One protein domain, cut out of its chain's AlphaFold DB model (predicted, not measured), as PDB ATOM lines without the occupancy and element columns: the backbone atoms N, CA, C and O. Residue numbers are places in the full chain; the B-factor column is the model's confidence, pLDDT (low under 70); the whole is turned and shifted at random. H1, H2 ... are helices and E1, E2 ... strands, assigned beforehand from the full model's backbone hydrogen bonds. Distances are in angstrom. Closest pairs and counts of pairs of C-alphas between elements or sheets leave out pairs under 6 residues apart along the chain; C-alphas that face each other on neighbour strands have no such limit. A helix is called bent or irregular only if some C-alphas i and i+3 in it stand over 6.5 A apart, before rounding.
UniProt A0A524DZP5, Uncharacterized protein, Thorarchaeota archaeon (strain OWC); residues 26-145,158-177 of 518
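AT A GLANCE: This is residues 26 to 145 and 158 to 177 of the 518 residues of an uncharacterized protein of Thorarchaeota archaeon (strain OWC) (UniProt A0A524DZP5). One antiparallel sheet of eight strands curls round into a small barrel that is nearly closed, its two edge strands E3 and E4 coming close to each other without pairing. Two helices, H1 and H2, pack side by side with each other on the outside of this barrel, over the part made by E1, E2 and E3. The printed part has 140 residues with eight named strands and two named helices, in the order E1 E2 E3 E4 H1 E5 E6 E7 E8 H2, and the sheet runs E3 E2 E1 E5 E6 E7 E8 E4. The class is mixed, helices and strands. The whole is compact and rounded, with a radius of gyration of the C-alphas of 14.1 A and spans of 43 by 35 by 30 A.

HOW THE PARTS SIT: The sheet runs, strand beside strand, E3, residues 52 to 60; E2, residues 37 to 45; E1, residues 26 to 34; E5, residues 91 to 100; E6, residues 103 to 109; E7, residues 116 to 124; E8, residues 137 to 141; and E4, residues 68 to 71. It is strongly twisted and curled, and its edge strands are E3 and E4. It is a folded sheet, bent back on itself into two leaves: E3 E2 E1 E5 E6 face E8 E4, with E7 as the hinge. E7 bends by 58 degrees at residue 121. E1 E2 E3 and E5 E6 E7 E8 are meanders, each strand the antiparallel neighbour of the one before. Within hydrogen-bond range are N 55 and O 42 of the neighbour strands E3 and E2, 2.9 A apart, N 30 and O 41 of the neighbours E1 and E2, 2.8 A apart, and N 29 and O 93 of the neighbours E1 and E5, 2.8 A apart. N 98 and O 105 of E5 and E6 are 2.9 A apart, N 108 and O 117 of E6 and E7 2.9 A, N 123 and O 139 of E7 and E8 3.0 A, and N 70 and O 138 of E4 and E8 2.8 A. The closest C-alphas of E3 and E4 are those of Ile 57 and Pro 71, 6.7 A apart. H1, residues 76 to 89, is on the sheet at a height of 10.0 A; it lies over E3 and only just over E2 and E1, with 3 C-alphas on each. On the local plane it runs across the strands, at 86 degrees to E3. H2, residues 161 to 175, is on the same face at a height of 9.3 A; it lies over E1 and only just over E2, with 3 C-alphas on it, and runs slantwise to the strands, at 50 degrees to E1 on the local plane. H1 and H2 touch, the closest C-alphas being those of Lys 80 and Ala 175, 4.2 A apart; they run opposite ways at a steep tilt of 41 degrees. Every O i to N i+4 pair of H1 is within hydrogen-bond range, and 9 of 11 in H2.

IN THESE COORDINATES: E1 begins at C-alpha 26, (159.366, 164.843, 141.850), and is 26.3 A long. E2 is 26.1 A, E3 22.5 A, E5 29.0 A, E6 19.8 A and E7 21.1 A long; E4 and E8 have 4 and 5 residues. H1 is 19.9 A long. H2 is 21.2 A long and ends at C-alpha 175, (169.658, 166.238, 121.189).

THE WHOLE: The C-alphas farthest apart, those of Val 145 and Ser 176, are 44.8 A apart. Residues 146 to 157 are not printed, and C-alphas 145 and 158 are 30.2 A apart across this cut. The link from E7 to E8, residues 125 to 136, is long. The mean pLDDT of the printed part is 86.9; residues 49, 112 to 113, 144 to 145 and 158 to 162 are under 70.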
ATOM      1  N   LYS A  26     157.983 165.309 142.047       87.38
ATOM      2  CA  LYS A  26     159.366 164.843 141.850       87.38
ATOM      3  C   LYS A  26     160.035 165.535 140.658       87.38
ATOM      4  O   LYS A  26     159.354 165.994 139.743       87.38
ATOM      5  N   GLY A  27     161.358 165.587 140.693       90.19
ATOM      6  CA  GLY A  27     162.220 166.028 139.605       90.19
ATOM      7  C   GLY A  27     163.645 165.512 139.806       90.19
ATOM      8  O   GLY A  27     163.907 164.752 140.744       90.19
ATOM      9  N   LEU A  28     164.574 165.961 138.965       91.62
ATOM     10  CA  LEU A  28     165.973 165.540 139.022       91.62
ATOM     11  C   LEU A  28     166.930 166.690 138.699       91.62
ATOM     12  O   LEU A  28     166.624 167.547 137.872       91.62
ATOM     13  N   ILE A  29     168.096 166.688 139.337       92.62
ATOM     14  CA  ILE A  29     169.276 167.418 138.879       92.62
ATOM     15  C   ILE A  29     170.193 166.418 138.193       92.62
ATOM     16  O   ILE A  29     170.554 165.419 138.809       92.62
ATOM     17  N   LEU A  30     170.606 166.704 136.962       93.94
ATOM     18  CA  LEU A  30     171.781 166.069 136.377       93.94
ATOM     19  C   LEU A  30     172.950 167.034 136.461       93.94
ATOM     20  O   LEU A  30     172.789 168.214 136.141       93.94
ATOM     21  N   TRP A  31     174.126 166.546 136.832       92.94
ATOM     22  CA  TRP A  31     175.314 167.383 136.904       92.94
ATOM     23  C   TRP A  31     176.570 166.714 136.354       92.94
ATOM     24  O   TRP A  31     176.714 165.489 136.358       92.94
ATOM     25  N   SER A  32     177.477 167.548 135.848       93.44
ATOM     26  CA  SER A  32     178.794 167.139 135.358       93.44
ATOM     27  C   SER A  32     179.853 168.186 135.679       93.44
ATOM     28  O   SER A  32     179.580 169.391 135.658       93.44
ATOM     29  N   ASP A  33     181.066 167.708 135.940       90.38
ATOM     30  CA  ASP A  33     182.240 168.551 136.146       90.38
ATOM     31  C   ASP A  33     182.664 169.221 134.826       90.38
ATOM     32  O   ASP A  33     182.635 168.616 133.749       90.38
ATOM     33  N   ALA A  34     183.067 170.486 134.906       87.06
ATOM     34  CA  ALA A  34     183.518 171.313 133.794       87.06
ATOM     35  C   ALA A  34     184.711 172.177 134.230       87.06
ATOM     36  O   ALA A  34     184.606 173.392 134.387       87.06
ATOM     37  N   GLY A  35     185.861 171.532 134.435       86.75
ATOM     38  CA  GLY A  35     187.027 172.176 135.044       86.75
ATOM     39  C   GLY A  35     186.800 172.378 136.542       86.75
ATOM     40  O   GLY A  35     186.450 171.425 137.230       86.75
ATOM     41  N   ASP A  36     186.964 173.613 137.020       85.19
ATOM     42  CA  ASP A  36     186.679 174.004 138.413       85.19
ATOM     43  C   ASP A  36     185.197 174.383 138.640       85.19
ATOM     44  O   ASP A  36     184.807 174.806 139.730       85.19
ATOM     45  N   GLU A  37     184.365 174.263 137.603       91.94
ATOM     46  CA  GLU A  37     182.940 174.591 137.620       91.94
ATOM     47  C   GLU A  37     182.075 173.350 137.353       91.94
ATOM     48  O   GLU A  37     182.558 172.300 136.933       91.94
ATOM     49  N   VAL A  38     180.766 173.478 137.568       91.56
ATOM     50  CA  VAL A  38     179.768 172.418 137.389       91.56
ATOM     51  C   VAL A  38     178.671 172.889 136.435       91.56
ATOM     52  O   VAL A  38     178.187 174.021 136.525       91.56
ATOM     53  N   ASN A  39     178.242 172.011 135.529       95.12
ATOM     54  CA  ASN A  39     177.056 172.221 134.697       95.12
ATOM     55  C   ASN A  39     175.870 171.457 135.278       95.12
ATOM     56  O   ASN A  39     176.020 170.295 135.647       95.12
ATOM     57  N   LEU A  40     174.694 172.085 135.307       95.38
ATOM     58  CA  LEU A  40     173.489 171.548 135.934       95.38
ATOM     59  C   LEU A  40     172.315 171.553 134.957       95.38
ATOM     60  O   LEU A  40     171.921 172.609 134.465       95.38
ATOM     61  N   TRP A  41     171.697 170.397 134.746       96.19
ATOM     62  CA  TRP A  41     170.332 170.312 134.242       96.19
ATOM     63  C   TRP A  41     169.371 170.141 135.410       96.19
ATOM     64  O   TRP A  41     169.506 169.211 136.194       96.19
ATOM     65  N   LEU A  42     168.372 171.010 135.503       95.12
ATOM     66  CA  LEU A  42     167.298 170.927 136.480       95.12
ATOM     67  C   LEU A  42     166.003 170.534 135.765       95.12
ATOM     68  O   LEU A  42     165.484 171.309 134.961       95.12
ATOM     69  N   PHE A  43     165.463 169.367 136.096       94.44
ATOM     70  CA  PHE A  43     164.200 168.845 135.586       94.44
ATOM     71  C   PHE A  43     163.147 168.900 136.677       94.44
ATOM     72  O   PHE A  43     163.286 168.267 137.724       94.44
ATOM     73  N   PHE A  44     162.088 169.668 136.457       92.06
ATOM     74  CA  PHE A  44     161.087 169.902 137.486       92.06
ATOM     75  C   PHE A  44     159.697 170.124 136.883       92.06
ATOM     76  O   PHE A  44     159.566 170.515 135.726       92.06
ATOM     77  N   PRO A  45     158.629 169.880 137.651       88.06
ATOM     78  CA  PRO A  45     157.268 169.982 137.149       88.06
ATOM     79  C   PRO A  45     156.811 171.437 137.051       88.06
ATOM     80  O   PRO A  45     157.062 172.255 137.942       88.06
ATOM     81  N   GLU A  46     156.070 171.740 135.990       85.50
ATOM     82  CA  GLU A  46     155.529 173.067 135.730       85.50
ATOM     83  C   GLU A  46     154.587 173.549 136.855       85.50
ATOM     84  O   GLU A  46     153.848 172.784 137.487       85.50
ATOM     85  N   ARG A  47     154.575 174.868 137.084       75.06
ATOM     86  CA  ARG A  47     153.750 175.561 138.083       75.06
ATOM     87  C   ARG A  47     152.261 175.253 137.968       75.06
ATOM     88  O   ARG A  47     151.615 174.955 138.968       75.06
ATOM     89  N   THR A  48     151.718 175.329 136.758       71.06
ATOM     90  CA  THR A  48     150.279 175.192 136.483       71.06
ATOM     91  C   THR A  48     149.877 173.811 135.972       71.06
ATOM     92  O   THR A  48     148.685 173.564 135.805       71.06
ATOM     93  N   GLY A  49     150.839 172.914 135.743       68.75
ATOM     94  CA  GLY A  49     150.618 171.616 135.111       68.75
ATOM     95  C   GLY A  49     151.319 170.456 135.817       68.75
ATOM     96  O   GLY A  49     151.883 170.593 136.906       68.75
ATOM     97  N   HIS A  50     151.253 169.285 135.189       71.06
ATOM     98  CA  HIS A  50     152.034 168.102 135.568       71.06
ATOM     99  C   HIS A  50     153.207 167.841 134.618       71.06
ATOM    100  O   HIS A  50     154.002 166.956 134.887       71.06
ATOM    101  N   ARG A  51     153.319 168.626 133.540       86.88
ATOM    102  CA  ARG A  51     154.383 168.512 132.543       86.88
ATOM    103  C   ARG A  51     155.731 168.869 133.162       86.88
ATOM    104  O   ARG A  51     155.823 169.886 133.856       86.88
ATOM    105  N   MET A  52     156.761 168.081 132.884       89.88
ATOM    106  CA  MET A  52     158.124 168.414 133.271       89.88
ATOM    107  C   MET A  52     158.734 169.456 132.328       89.88
ATOM    108  O   MET A  52     158.516 169.438 131.115       89.88
ATOM    109  N   VAL A  53     159.485 170.388 132.905       93.44
ATOM    110  CA  VAL A  53     160.266 171.403 132.196       93.44
ATOM    111  C   VAL A  53     161.730 171.300 132.602       93.44
ATOM    112  O   VAL A  53     162.041 170.795 133.684       93.44
ATOM    113  N   ALA A  54     162.621 171.780 131.736       95.19
ATOM    114  CA  ALA A  54     164.061 171.669 131.942       95.19
ATOM    115  C   ALA A  54     164.777 173.020 131.858       95.19
ATOM    116  O   ALA A  54     164.527 173.831 130.960       95.19
ATOM    117  N   ALA A  55     165.697 173.233 132.796       95.19
ATOM    118  CA  ALA A  55     166.594 174.378 132.850       95.19
ATOM    119  C   ALA A  55     168.047 173.896 132.818       95.19
ATOM    120  O   ALA A  55     168.444 173.119 133.680       95.19
ATOM    121  N   LEU A  56     168.845 174.381 131.868       95.88
ATOM    122  CA  LEU A  56     170.289 174.152 131.840       95.88
ATOM    123  C   LEU A  56     171.009 175.386 132.379       95.88
ATOM    124  O   LEU A  56     170.791 176.490 131.883       95.88
ATOM    125  N   ILE A  57     171.873 175.206 133.372       94.94
ATOM    126  CA  ILE A  57     172.692 176.252 133.984       94.94
ATOM    127  C   ILE A  57     174.154 175.819 133.865       94.94
ATOM    128  O   ILE A  57     174.510 174.707 134.249       94.94
ATOM    129  N   LEU A  58     175.002 176.692 133.326       92.88
ATOM    130  CA  LEU A  58     176.432 176.424 133.149       92.88
ATOM    131  C   LEU A  58     177.265 177.184 134.186       92.88
ATOM    132  O   LEU A  58     176.796 178.167 134.771       92.88
ATOM    133  N   GLY A  59     178.501 176.727 134.386       90.50
ATOM    134  CA  GLY A  59     179.534 177.459 135.120       90.50
ATOM    135  C   GLY A  59     179.209 177.726 136.590       90.50
ATOM    136  O   GLY A  59     179.380 178.836 137.093       90.50
ATOM    137  N   GLN A  60     178.645 176.740 137.287       89.19
ATOM    138  CA  GLN A  60     178.306 176.869 138.700       89.19
ATOM    139  C   GLN A  60     179.481 176.476 139.592       89.19
ATOM    140  O   GLN A  60     180.127 175.462 139.378       89.19
ATOM    141  N   SER A  61     179.704 177.227 140.671       86.50
ATOM    142  CA  SER A  61     180.740 176.903 141.673       86.50
ATOM    143  C   SER A  61     180.440 175.658 142.528       86.50
ATOM    144  O   SER A  61     181.196 175.341 143.442       86.50
ATOM    145  N   SER A  62     179.270 175.042 142.354       85.75
ATOM    146  CA  SER A  62     178.792 173.927 143.171       85.75
ATOM    147  C   SER A  62     177.651 173.203 142.462       85.75
ATOM    148  O   SER A  62     176.856 173.831 141.763       85.75
ATOM    149  N   GLU A  63     177.529 171.904 142.727       82.75
ATOM    150  CA  GLU A  63     176.365 171.077 142.382       82.75
ATOM    151  C   GLU A  63     175.064 171.536 143.065       82.75
ATOM    152  O   GLU A  63     173.965 171.311 142.560       82.75
ATOM    153  N   THR A  64     175.178 172.236 144.199       85.81
ATOM    154  CA  THR A  64     174.030 172.786 144.920       85.81
ATOM    155  C   THR A  64     173.725 174.202 144.441       85.81
ATOM    156  O   THR A  64     174.537 175.121 144.592       85.81
ATOM    157  N   LEU A  65     172.505 174.417 143.940       86.00
ATOM    158  CA  LEU A  65     172.049 175.742 143.522       86.00
ATOM    159  C   LEU A  65     171.989 176.713 144.704       86.00
ATOM    160  O   LEU A  65     171.174 176.577 145.619       86.00
ATOM    161  N   ARG A  66     172.831 177.748 144.650       86.75
ATOM    162  CA  ARG A  66     172.841 178.818 145.652       86.75
ATOM    163  C   ARG A  66     171.680 179.797 145.441       86.75
ATOM    164  O   ARG A  66     171.236 180.008 144.309       86.75
ATOM    165  N   PRO A  67     171.214 180.467 146.505       87.38
ATOM    166  CA  PRO A  67     170.240 181.545 146.390       87.38
ATOM    167  C   PRO A  67     170.757 182.685 145.510       87.38
ATOM    168  O   PRO A  67     171.867 183.180 145.695       87.38
ATOM    169  N   GLY A  68     169.949 183.095 144.536       87.56
ATOM    170  CA  GLY A  68     170.364 184.019 143.491       87.56
ATOM    171  C   GLY A  68     169.523 183.912 142.224       87.56
ATOM    172  O   GLY A  68     168.510 183.210 142.175       87.56
ATOM    173  N   TRP A  69     169.953 184.661 141.212       89.62
ATOM    174  CA  TRP A  69     169.446 184.576 139.847       89.62
ATOM    175  C   TRP A  69     170.420 183.767 139.005       89.62
ATOM    176  O   TRP A  69     171.610 184.067 138.994       89.62
ATOM    177  N   HIS A  70     169.883 182.798 138.278       89.81
ATOM    178  CA  HIS A  70     170.619 181.887 137.418       89.81
ATOM    179  C   HIS A  70     170.120 182.067 135.984       89.81
ATOM    180  O   HIS A  70     168.955 181.752 135.713       89.81
ATOM    181  N   PRO A  71     170.936 182.623 135.071       87.94
ATOM    182  CA  PRO A  71     170.611 182.608 133.653       87.94
ATOM    183  C   PRO A  71     170.682 181.166 133.151       87.94
ATOM    184  O   PRO A  71     171.608 180.429 133.492       87.94
ATOM    185  N   CYS A  72     169.699 180.762 132.353       91.88
ATOM    186  CA  CYS A  72     169.691 179.438 131.757       91.88
ATOM    187  C   CYS A  72     170.126 179.510 130.294       91.88
ATOM    188  O   CYS A  72     169.967 180.536 129.629       91.88
ATOM    189  N   VAL A  73     170.671 178.409 129.790       91.88
ATOM    190  CA  VAL A  73     171.033 178.277 128.380       91.88
ATOM    191  C   VAL A  73     169.759 178.232 127.550       91.88
ATOM    192  O   VAL A  73     168.904 177.376 127.760       91.88
ATOM    193  N   VAL A  74     169.656 179.151 126.594       90.69
ATOM    194  CA  VAL A  74     168.559 179.199 125.615       90.69
ATOM    195  C   VAL A  74     169.012 178.819 124.204       90.69
ATOM    196  O   VAL A  74     168.200 178.762 123.288       90.69
ATOM    197  N   ASP A  75     170.311 178.575 124.034       90.50
ATOM    198  CA  ASP A  75     170.942 178.254 122.760       90.50
ATOM    199  C   ASP A  75     170.740 176.774 122.390       90.50
ATOM    200  O   ASP A  75     171.262 175.910 123.102       90.50
ATOM    201  N   PRO A  76     170.016 176.464 121.295       91.62
ATOM    202  CA  PRO A  76     169.745 175.089 120.881       91.62
ATOM    203  C   PRO A  76     170.994 174.247 120.615       91.62
ATOM    204  O   PRO A  76     170.978 173.061 120.927       91.62
ATOM    205  N   GLU A  77     172.085 174.827 120.099       93.00
ATOM    206  CA  GLU A  77     173.333 174.085 119.864       93.00
ATOM    207  C   GLU A  77     173.970 173.646 121.184       93.00
ATOM    208  O   GLU A  77     174.401 172.501 121.336       93.00
ATOM    209  N   GLN A  78     173.986 174.544 122.170       93.19
ATOM    210  CA  GLN A  78     174.504 174.233 123.500       93.19
ATOM    211  C   GLN A  78     173.590 173.256 124.241       93.19
ATOM    212  O   GLN A  78     174.085 172.331 124.883       93.19
ATOM    213  N   LEU A  79     172.267 173.427 124.134       94.50
ATOM    214  CA  LEU A  79     171.286 172.502 124.704       94.50
ATOM    215  C   LEU A  79     171.451 171.105 124.109       94.50
ATOM    216  O   LEU A  79     171.510 170.143 124.868       94.50
ATOM    217  N   LYS A  80     171.600 170.998 122.783       95.88
ATOM    218  CA  LYS A  80     171.877 169.743 122.081       95.88
ATOM    219  C   LYS A  80     173.149 169.080 122.594       95.88
ATOM    220  O   LYS A  80     173.079 167.959 123.086       95.88
ATOM    221  N   ALA A  81     174.282 169.780 122.541       95.62
ATOM    222  CA  ALA A  81     175.571 169.219 122.943       95.62
ATOM    223  C   ALA A  81     175.551 168.750 124.407       95.62
ATOM    224  O   ALA A  81     176.032 167.668 124.739       95.62
ATOM    225  N   LYS A  82     174.948 169.539 125.306       96.38
ATOM    226  CA  LYS A  82     174.830 169.174 126.723       96.38
ATOM    227  C   LYS A  82     173.794 168.085 126.975       96.38
ATOM    228  O   LYS A  82     173.937 167.365 127.957       96.38
ATOM    229  N   ALA A  83     172.781 167.947 126.126       96.88
ATOM    230  CA  ALA A  83     171.823 166.858 126.221       96.88
ATOM    231  C   ALA A  83     172.414 165.527 125.742       96.88
ATOM    232  O   ALA A  83     172.224 164.518 126.412       96.88
ATOM    233  N   GLU A  84     173.183 165.529 124.648       96.00
ATOM    234  CA  GLU A  84     173.942 164.361 124.177       96.00
ATOM    235  C   GLU A  84     174.893 163.857 125.273       96.00
ATOM    236  O   GLU A  84     174.830 162.690 125.650       96.00
ATOM    237  N   MET A  85     175.669 164.757 125.890       94.88
ATOM    238  CA  MET A  85     176.531 164.403 127.025       94.88
ATOM    239  C   MET A  85     175.740 163.869 128.233       94.88
ATOM    240  O   MET A  85     176.201 162.954 128.913       94.88
ATOM    241  N   ALA A  86     174.573 164.446 128.537       93.81
ATOM    242  CA  ALA A  86     173.744 164.003 129.658       93.81
ATOM    243  C   ALA A  86     173.172 162.595 129.437       93.81
ATOM    244  O   ALA A  86     173.125 161.810 130.382       93.81
ATOM    245  N   LEU A  87     172.807 162.260 128.194       93.81
ATOM    246  CA  LEU A  87     172.355 160.923 127.797       93.81
ATOM    247  C   LEU A  87     173.470 159.866 127.880       93.81
ATOM    248  O   LEU A  87     173.168 158.687 128.046       93.81
ATOM    249  N   GLU A  88     174.738 160.268 127.765       90.88
ATOM    250  CA  GLU A  88     175.894 159.366 127.884       90.88
ATOM    251  C   GLU A  88     176.251 159.024 129.341       90.88
ATOM    252  O   GLU A  88     176.825 157.961 129.589       90.88
ATOM    253  N   GLY A  89     175.887 159.878 130.304       85.69
ATOM    254  CA  GLY A  89     175.989 159.559 131.731       85.69
ATOM    255  C   GLY A  89     176.439 160.725 132.608       85.69
ATOM    256  O   GLY A  89     177.609 160.820 132.978       85.69
ATOM    257  N   TRP A  90     175.499 161.591 132.991       90.38
ATOM    258  CA  TRP A  90     175.702 162.576 134.062       90.38
ATOM    259  C   TRP A  90     175.300 162.006 135.425       90.38
ATOM    260  O   TRP A  90     174.531 161.051 135.511       90.38
ATOM    261  N   LYS A  91     175.825 162.593 136.504       90.69
ATOM    262  CA  LYS A  91     175.440 162.204 137.865       90.69
ATOM    263  C   LYS A  91     174.053 162.746 138.180       90.69
ATOM    264  O   LYS A  91     173.718 163.855 137.771       90.69
ATOM    265  N   GLU A  92     173.269 161.976 138.927       90.06
ATOM    266  CA  GLU A  92     171.871 162.283 139.208       90.06
ATOM    267  C   GLU A  92     171.651 162.606 140.686       90.06
ATOM    268  O   GLU A  92     172.066 161.844 141.557       90.06
ATOM    269  N   GLN A  93     170.922 163.685 140.968       89.19
ATOM    270  CA  GLN A  93     170.487 164.038 142.314       89.19
ATOM    271  C   GLN A  93     168.968 164.269 142.354       89.19
ATOM    272  O   GLN A  93     168.460 165.164 141.674       89.19
ATOM    273  N   PRO A  94     168.203 163.512 143.165       89.31
ATOM    274  CA  PRO A  94     166.764 163.711 143.289       89.31
ATOM    275  C   PRO A  94     166.397 165.079 143.867       89.31
ATOM    276  O   PRO A  94     166.938 165.503 144.895       89.31
ATOM    277  N   ILE A  95     165.399 165.721 143.258       90.19
ATOM    278  CA  ILE A  95     164.778 166.937 143.787       90.19
ATOM    279  C   ILE A  95     163.273 166.773 143.966       90.19
ATOM    280  O   ILE A  95     162.615 165.948 143.328       90.19
ATOM    281  N   VAL A  96     162.712 167.602 144.838       89.31
ATOM    282  CA  VAL A  96     161.269 167.698 145.049       89.31
ATOM    283  C   VAL A  96     160.853 169.158 145.036       89.31
ATOM    284  O   VAL A  96     161.465 170.011 145.679       89.31
ATOM    285  N   VAL A  97     159.756 169.435 144.338       88.62
ATOM    286  CA  VAL A  97     159.085 170.727 144.352       88.62
ATOM    287  C   VAL A  97     157.789 170.602 145.141       88.62
ATOM    288  O   VAL A  97     156.884 169.845 144.789       88.62
ATOM    289  N   THR A  98     157.693 171.368 146.221       86.81
ATOM    290  CA  THR A  98     156.468 171.496 147.029       86.81
ATOM    291  C   THR A  98     155.825 172.855 146.793       86.81
ATOM    292  O   THR A  98     156.486 173.786 146.331       86.81
ATOM    293  N   SER A  99     154.533 172.988 147.088       80.19
ATOM    294  CA  SER A  99     153.829 174.267 146.969       80.19
ATOM    295  C   SER A  99     153.391 174.773 148.337       80.19
ATOM    296  O   SER A  99     152.699 174.072 149.070       80.19
ATOM    297  N   MET A 100     153.752 176.013 148.653       75.25
ATOM    298  CA  MET A 100     153.391 176.699 149.893       75.25
ATOM    299  C   MET A 100     152.888 178.096 149.541       75.25
ATOM    300  O   MET A 100     153.601 178.850 148.889       75.25
ATOM    301  N   GLU A 101     151.650 178.433 149.913       72.25
ATOM    302  CA  GLU A 101     151.055 179.756 149.638       72.25
ATOM    303  C   GLU A 101     151.192 180.203 148.164       72.25
ATOM    304  O   GLU A 101     151.487 181.356 147.856       72.25
ATOM    305  N   SER A 102     151.013 179.261 147.226       71.31
ATOM    306  CA  SER A 102     151.194 179.472 145.776       71.31
ATOM    307  C   SER A 102     152.636 179.755 145.312       71.31
ATOM    308  O   SER A 102     152.843 180.114 144.146       71.31
ATOM    309  N   ARG A 103     153.637 179.566 146.177       81.12
ATOM    310  CA  ARG A 103     155.072 179.597 145.859       81.12
ATOM    311  C   ARG A 103     155.626 178.175 145.747       81.12
ATOM    312  O   ARG A 103     155.161 177.276 146.444       81.12
ATOM    313  N   HIS A 104     156.610 177.980 144.874       86.75
ATOM    314  CA  HIS A 104     157.294 176.697 144.711       86.75
ATOM    315  C   HIS A 104     158.517 176.660 145.617       86.75
ATOM    316  O   HIS A 104     159.322 177.584 145.606       86.75
ATOM    317  N   VAL A 105     158.652 175.606 146.410       88.31
ATOM    318  CA  VAL A 105     159.809 175.381 147.275       88.31
ATOM    319  C   VAL A 105     160.593 174.201 146.727       88.31
ATOM    320  O   VAL A 105     160.015 173.128 146.537       88.31
ATOM    321  N   LEU A 106     161.883 174.424 146.481       90.75
ATOM    322  CA  LEU A 106     162.810 173.441 145.939       90.75
ATOM    323  C   LEU A 106     163.588 172.761 147.068       90.75
ATOM    324  O   LEU A 106     164.226 173.420 147.896       90.75
ATOM    325  N   TRP A 107     163.547 171.434 147.048       89.81
ATOM    326  CA  TRP A 107     164.280 170.549 147.938       89.81
ATOM    327  C   TRP A 107     165.206 169.659 147.120       89.81
ATOM    328  O   TRP A 107     164.826 169.213 146.038       89.81
ATOM    329  N   MET A 108     166.378 169.358 147.659       89.44
ATOM    330  CA  MET A 108     167.345 168.436 147.067       89.44
ATOM    331  C   MET A 108     167.695 167.363 148.083       89.44
ATOM    332  O   MET A 108     167.807 167.652 149.271       89.44
ATOM    333  N   ARG A 109     167.829 166.113 147.653       86.62
ATOM    334  CA  ARG A 109     168.233 165.042 148.565       86.62
ATOM    335  C   ARG A 109     169.704 165.228 148.959       86.62
ATOM    336  O   ARG A 109     170.504 165.592 148.108       86.62
ATOM    337  N   ALA A 110     170.066 164.998 150.214       81.19
ATOM    338  CA  ALA A 110     171.460 164.893 150.640       81.19
ATOM    339  C   ALA A 110     172.011 163.508 150.272       81.19
ATOM    340  O   ALA A 110     171.302 162.510 150.440       81.19
ATOM    341  N   GLU A 111     173.258 163.443 149.803       72.38
ATOM    342  CA  GLU A 111     173.919 162.177 149.456       72.38
ATOM    343  C   GLU A 111     174.135 161.273 150.682       72.38
ATOM    344  O   GLU A 111     173.898 160.070 150.603       72.38
ATOM    345  N   GLU A 112     174.520 161.848 151.827       68.12
ATOM    346  CA  GLU A 112     174.971 161.085 153.001       68.12
ATOM    347  C   GLU A 112     173.817 160.450 153.801       68.12
ATOM    348  O   GLU A 112     173.851 159.258 154.102       68.12
ATOM    349  N   ASP A 113     172.754 161.213 154.082       67.00
ATOM    350  CA  ASP A 113     171.733 160.817 155.071       67.00
ATOM    351  C   ASP A 113     170.321 160.643 154.490       67.00
ATOM    352  O   ASP A 113     169.347 160.469 155.226       67.00
ATOM    353  N   SER A 114     170.162 160.723 153.163       70.81
ATOM    354  CA  SER A 114     168.847 160.694 152.496       70.81
ATOM    355  C   SER A 114     167.847 161.755 152.989       70.81
ATOM    356  O   SER A 114     166.647 161.635 152.735       70.81
ATOM    357  N   THR A 115     168.321 162.798 153.672       81.81
ATOM    358  CA  THR A 115     167.500 163.915 154.143       81.81
ATOM    359  C   THR A 115     167.239 164.919 153.024       81.81
ATOM    360  O   THR A 115     167.977 164.992 152.044       81.81
ATOM    361  N   TRP A 116     166.163 165.699 153.141       85.19
ATOM    362  CA  TRP A 116     165.848 166.751 152.173       85.19
ATOM    363  C   TRP A 116     166.462 168.082 152.605       85.19
ATOM    364  O   TRP A 116     166.057 168.672 153.610       85.19
ATOM    365  N   LEU A 117     167.410 168.572 151.811       87.19
ATOM    366  CA  LEU A 117     168.013 169.891 151.924       87.19
ATOM    367  C   LEU A 117     167.094 170.935 151.300       87.19
ATOM    368  O   LEU A 117     166.666 170.821 150.151       87.19
ATOM    369  N   PHE A 118     166.804 171.979 152.067       87.19
ATOM    370  CA  PHE A 118     166.069 173.135 151.582       87.19
ATOM    371  C   PHE A 118     166.994 174.027 150.747       87.19
ATOM    372  O   PHE A 118     167.971 174.554 151.276       87.19
ATOM    373  N   LEU A 119     166.667 174.238 149.468       87.56
ATOM    374  CA  LEU A 119     167.446 175.131 148.600       87.56
ATOM    375  C   LEU A 119     166.868 176.547 148.553       87.56
ATOM    376  O   LEU A 119     167.607 177.531 148.522       87.56
ATOM    377  N   GLY A 120     165.541 176.671 148.570       89.69
ATOM    378  CA  GLY A 120     164.880 177.970 148.566       89.69
ATOM    379  C   GLY A 120     163.505 177.966 147.918       89.69
ATOM    380  O   GLY A 120     162.984 176.945 147.468       89.69
ATOM    381  N   VAL A 121     162.923 179.160 147.848       89.50
ATOM    382  CA  VAL A 121     161.727 179.428 147.053       89.50
ATOM    383  C   VAL A 121     162.151 179.660 145.606       89.50
ATOM    384  O   VAL A 121     162.914 180.589 145.325       89.50
ATOM    385  N   MET A 122     161.648 178.813 144.715       91.62
ATOM    386  CA  MET A 122     161.952 178.784 143.291       91.62
ATOM    387  C   MET A 122     160.895 179.551 142.488       91.62
ATOM    388  O   MET A 122     159.697 179.296 142.603       91.62
ATOM    389  N   ASP A 123     161.355 180.454 141.632       91.06
ATOM    390  CA  ASP A 123     160.603 181.007 140.504       91.06
ATOM    391  C   ASP A 123     161.426 180.789 139.231       91.06
ATOM    392  O   ASP A 123     162.652 180.684 139.285       91.06
ATOM    393  N   TYR A 124     160.766 180.735 138.081       90.81
ATOM    394  CA  TYR A 124     161.441 180.519 136.807       90.81
ATOM    395  C   TYR A 124     160.698 181.197 135.655       90.81
ATOM    396  O   TYR A 124     159.490 181.444 135.727       90.81
ATOM    397  N   GLY A 125     161.426 181.498 134.583       88.19
ATOM    398  CA  GLY A 125     160.842 181.969 133.333       88.19
ATOM    399  C   GLY A 125     160.323 180.786 132.526       88.19
ATOM    400  O   GLY A 125     161.124 179.955 132.107       88.19
ATOM    401  N   SER A 126     159.007 180.715 132.292       88.06
ATOM    402  CA  SER A 126     158.371 179.617 131.543       88.06
ATOM    403  C   SER A 126     159.069 179.349 130.203       88.06
ATOM    404  O   SER A 126     159.511 180.320 129.583       88.06
ATOM    405  N   PRO A 127     159.144 178.097 129.732       88.25
ATOM    406  CA  PRO A 127     159.613 177.821 128.377       88.25
ATOM    407  C   PRO A 127     158.708 178.485 127.321       88.25
ATOM    408  O   PRO A 127     157.597 178.925 127.656       88.25
ATOM    409  N   PRO A 128     159.158 178.568 126.054       85.38
ATOM    410  CA  PRO A 128     158.322 179.027 124.953       85.38
ATOM    411  C   PRO A 128     156.994 178.264 124.888       85.38
ATOM    412  O   PRO A 128     156.898 177.099 125.288       85.38
ATOM    413  N   SER A 129     155.945 178.923 124.390       83.50
ATOM    414  CA  SER A 129     154.595 178.350 124.355       83.50
ATOM    415  C   SER A 129     154.589 176.976 123.678       83.50
ATOM    416  O   SER A 129     154.953 176.847 122.513       83.50
ATOM    417  N   GLY A 130     154.153 175.949 124.409       83.94
ATOM    418  CA  GLY A 130     154.093 174.573 123.911       83.94
ATOM    419  C   GLY A 130     155.374 173.751 124.090       83.94
ATOM    420  O   GLY A 130     155.304 172.535 123.928       83.94
ATOM    421  N   GLN A 131     156.493 174.323 124.534       88.62
ATOM    422  CA  GLN A 131     157.776 173.616 124.703       88.62
ATOM    423  C   GLN A 131     158.050 173.210 126.167       88.62
ATOM    424  O   GLN A 131     157.415 173.728 127.087       88.62
ATOM    425  N   ARG A 132     158.963 172.246 126.389       90.12
ATOM    426  CA  ARG A 132     159.451 171.832 127.733       90.12
ATOM    427  C   ARG A 132     160.741 172.539 128.146       90.12
ATOM    428  O   ARG A 132     161.030 172.664 129.333       90.12
ATOM    429  N   LEU A 133     161.498 173.005 127.165       90.38
ATOM    430  CA  LEU A 133     162.779 173.672 127.308       90.38
ATOM    431  C   LEU A 133     162.883 174.771 126.233       90.38
ATOM    432  O   LEU A 133     162.152 174.700 125.247       90.38
ATOM    433  N   PRO A 134     163.770 175.758 126.396       89.94
ATOM    434  CA  PRO A 134     164.519 176.048 127.612       89.94
ATOM    435  C   PRO A 134     163.680 176.855 128.611       89.94
ATOM    436  O   PRO A 134     163.008 177.826 128.263       89.94
ATOM    437  N   VAL A 135     163.753 176.498 129.893       91.62
ATOM    438  CA  VAL A 135     163.465 177.468 130.959       91.62
ATOM    439  C   VAL A 135     164.491 178.595 130.850       91.62
ATOM    440  O   VAL A 135     165.680 178.331 130.742       91.62
ATOM    441  N   ARG A 136     164.032 179.852 130.867       86.88
ATOM    442  CA  ARG A 136     164.846 181.044 130.528       86.88
ATOM    443  C   ARG A 136     165.829 181.468 131.609       86.88
ATOM    444  O   ARG A 136     166.928 181.950 131.352       86.88
ATOM    445  N   TRP A 137     165.358 181.387 132.837       90.06
ATOM    446  CA  TRP A 137     166.068 181.803 134.027       90.06
ATOM    447  C   TRP A 137     165.428 181.107 135.208       90.06
ATOM    448  O   TRP A 137     164.242 180.760 135.182       90.06
ATOM    449  N   LEU A 138     166.206 180.981 136.269       92.19
ATOM    450  CA  LEU A 138     165.767 180.417 137.525       92.19
ATOM    451  C   LEU A 138     166.186 181.339 138.665       92.19
ATOM    452  O   LEU A 138     167.290 181.877 138.693       92.19
ATOM    453  N   ARG A 139     165.279 181.560 139.611       92.69
ATOM    454  CA  ARG A 139     165.529 182.373 140.794       92.69
ATOM    455  C   ARG A 139     165.287 181.533 142.031       92.69
ATOM    456  O   ARG A 139     164.159 181.117 142.278       92.69
ATOM    457  N   ILE A 140     166.327 181.373 142.840       92.31
ATOM    458  CA  ILE A 140     166.232 180.785 144.175       92.31
ATOM    459  C   ILE A 140     166.290 181.916 145.194       92.31
ATOM    460  O   ILE A 140     167.244 182.691 145.239       92.31
ATOM    461  N   SER A 141     165.251 182.044 146.008       88.50
ATOM    462  CA  SER A 141     165.143 183.080 147.034       88.50
ATOM    463  C   SER A 141     165.055 182.473 148.424       88.50
ATOM    464  O   SER A 141     164.538 181.370 148.610       88.50
ATOM    465  N   HIS A 142     165.573 183.195 149.417       81.25
ATOM    466  CA  HIS A 142     165.344 182.818 150.802       81.25
ATOM    467  C   HIS A 142     163.850 182.957 151.132       81.25
ATOM    468  O   HIS A 142     163.203 183.900 150.663       81.25
ATOM    469  N   PRO A 143     163.298 182.038 151.934       71.25
ATOM    470  CA  PRO A 143     161.944 182.171 152.439       71.25
ATOM    471  C   PRO A 143     161.880 183.404 153.346       71.25
ATOM    472  O   PRO A 143     162.858 183.752 154.014       71.25
ATOM    473  N   GLU A 144     160.730 184.072 153.374       69.44
ATOM    474  CA  GLU A 144     160.512 185.155 154.329       69.44
ATOM    475  C   GLU A 144     160.585 184.581 155.755       69.44
ATOM    476  O   GLU A 144     160.245 183.421 155.988       69.44
ATOM    477  N   VAL A 145     161.040 185.378 156.727       60.62
ATOM    478  CA  VAL A 145     161.271 184.923 158.118       60.62
ATOM    479  C   VAL A 145     160.024 184.258 158.718       60.62
ATOM    480  O   VAL A 145     160.124 183.285 159.458       60.62
ATOM    481  N   ILE A 158     160.940 157.313 147.268       56.84
ATOM    482  CA  ILE A 158     161.738 157.292 146.041       56.84
ATOM    483  C   ILE A 158     161.271 156.106 145.199       56.84
ATOM    484  O   ILE A 158     161.611 154.974 145.501       56.84
ATOM    485  N   ASP A 159     160.513 156.405 144.154       55.78
ATOM    486  CA  ASP A 159     160.296 155.507 143.018       55.78
ATOM    487  C   ASP A 159     160.778 156.310 141.810       55.78
ATOM    488  O   ASP A 159     160.257 157.412 141.580       55.78
ATOM    489  N   SER A 160     161.849 155.834 141.169       53.91
ATOM    490  CA  SER A 160     162.679 156.549 140.186       53.91
ATOM    491  C   SER A 160     162.204 156.414 138.738       53.91
ATOM    492  O   SER A 160     162.519 157.267 137.915       53.91
ATOM    493  N   ASP A 161     161.419 155.390 138.413       60.34
ATOM    494  CA  ASP A 161     161.402 154.888 137.031       60.34
ATOM    495  C   ASP A 161     160.580 155.750 136.052       60.34
ATOM    496  O   ASP A 161     160.971 155.940 134.897       60.34
ATOM    497  N   GLU A 162     159.468 156.340 136.502       63.84
ATOM    498  CA  GLU A 162     158.634 157.206 135.649       63.84
ATOM    499  C   GLU A 162     159.287 158.575 135.389       63.84
ATOM    500  O   GLU A 162     159.169 159.125 134.296       63.84
ATOM    501  N   THR A 163     160.010 159.117 136.378       74.19
ATOM    502  CA  THR A 163     160.671 160.431 136.269       74.19
ATOM    503  C   THR A 163     161.861 160.362 135.311       74.19
ATOM    504  O   THR A 163     162.025 161.260 134.489       74.19
ATOM    505  N   SER A 164     162.645 159.279 135.347       79.69
ATOM    506  CA  SER A 164     163.795 159.099 134.452       79.69
ATOM    507  C   SER A 164     163.386 158.988 132.978       79.69
ATOM    508  O   SER A 164     164.032 159.582 132.119       79.69
ATOM    509  N   SER A 165     162.269 158.317 132.674       84.19
ATOM    510  CA  SER A 165     161.790 158.174 131.289       84.19
ATOM    511  C   SER A 165     161.384 159.515 130.652       84.19
ATOM    512  O   SER A 165     161.709 159.767 129.491       84.19
ATOM    513  N   GLU A 166     160.703 160.395 131.399       88.62
ATOM    514  CA  GLU A 166     160.318 161.734 130.912       88.62
ATOM    515  C   GLU A 166     161.548 162.644 130.728       88.62
ATOM    516  O   GLU A 166     161.621 163.406 129.762       88.62
ATOM    517  N   ILE A 167     162.547 162.528 131.608       91.12
ATOM    518  CA  ILE A 167     163.812 163.272 131.507       91.12
ATOM    519  C   ILE A 167     164.588 162.866 130.259       91.12
ATOM    520  O   ILE A 167     165.012 163.732 129.493       91.12
ATOM    521  N   GLU A 168     164.742 161.564 130.019       92.69
ATOM    522  CA  GLU A 168     165.391 161.077 128.804       92.69
ATOM    523  C   GLU A 168     164.665 161.552 127.540       92.69
ATOM    524  O   GLU A 168     165.315 161.857 126.542       92.69
ATOM    525  N   GLU A 169     163.331 161.627 127.554       93.38
ATOM    526  CA  GLU A 169     162.556 162.158 126.429       93.38
ATOM    527  C   GLU A 169     162.894 163.632 126.159       93.38
ATOM    528  O   GLU A 169     163.154 163.997 125.013       93.38
ATOM    529  N   ILE A 170     162.955 164.466 127.204       94.81
ATOM    530  CA  ILE A 170     163.326 165.887 127.093       94.81
ATOM    531  C   ILE A 170     164.761 166.044 126.575       94.81
ATOM    532  O   ILE A 170     165.030 166.893 125.724       94.81
ATOM    533  N   LEU A 171     165.687 165.219 127.062       96.44
ATOM    534  CA  LEU A 171     167.070 165.219 126.594       96.44
ATOM    535  C   LEU A 171     167.168 164.792 125.125       96.44
ATOM    536  O   LEU A 171     167.871 165.433 124.349       96.44
ATOM    537  N   ARG A 172     166.427 163.758 124.705       96.25
ATOM    538  CA  ARG A 172     166.362 163.344 123.294       96.25
ATOM    539  C   ARG A 172     165.729 164.422 122.412       96.25
ATOM    540  O   ARG A 172     166.216 164.634 121.306       96.25
ATOM    541  N   GLU A 173     164.699 165.124 122.893       94.44
ATOM    542  CA  GLU A 173     164.087 166.275 122.210       94.44
ATOM    543  C   GLU A 173     165.157 167.340 121.912       94.44
ATOM    544  O   GLU A 173     165.325 167.731 120.757       94.44
ATOM    545  N   ALA A 174     165.962 167.715 122.911       95.00
ATOM    546  CA  ALA A 174     167.075 168.652 122.748       95.00
ATOM    547  C   ALA A 174     168.179 168.124 121.810       95.00
ATOM    548  O   ALA A 174     168.618 168.834 120.906       95.00
ATOM    549  N   ALA A 175     168.606 166.869 121.991       96.25
ATOM    550  CA  ALA A 175     169.658 166.238 121.189       96.25
ATOM    551  C   ALA A 175     169.267 166.103 119.704       96.25
ATOM    552  O   ALA A 175     170.111 166.166 118.811       96.25
ATOM    553  N   SER A 176     167.968 165.959 119.425       95.25
ATOM    554  CA  SER A 176     167.434 165.816 118.069       95.25
ATOM    555  C   SER A 176     167.407 167.110 117.254       95.25
ATOM    556  O   SER A 176     166.995 167.084 116.096       95.25
ATOM    557  N   TRP A 177     167.834 168.245 117.817       93.88
ATOM    558  CA  TRP A 177     167.823 169.517 117.104       93.88
ATOM    559  C   TRP A 177     168.795 169.516 115.903       93.88
ATOM    560  O   TRP A 177     169.962 169.114 116.002       93.88
TER     561      TRP A 177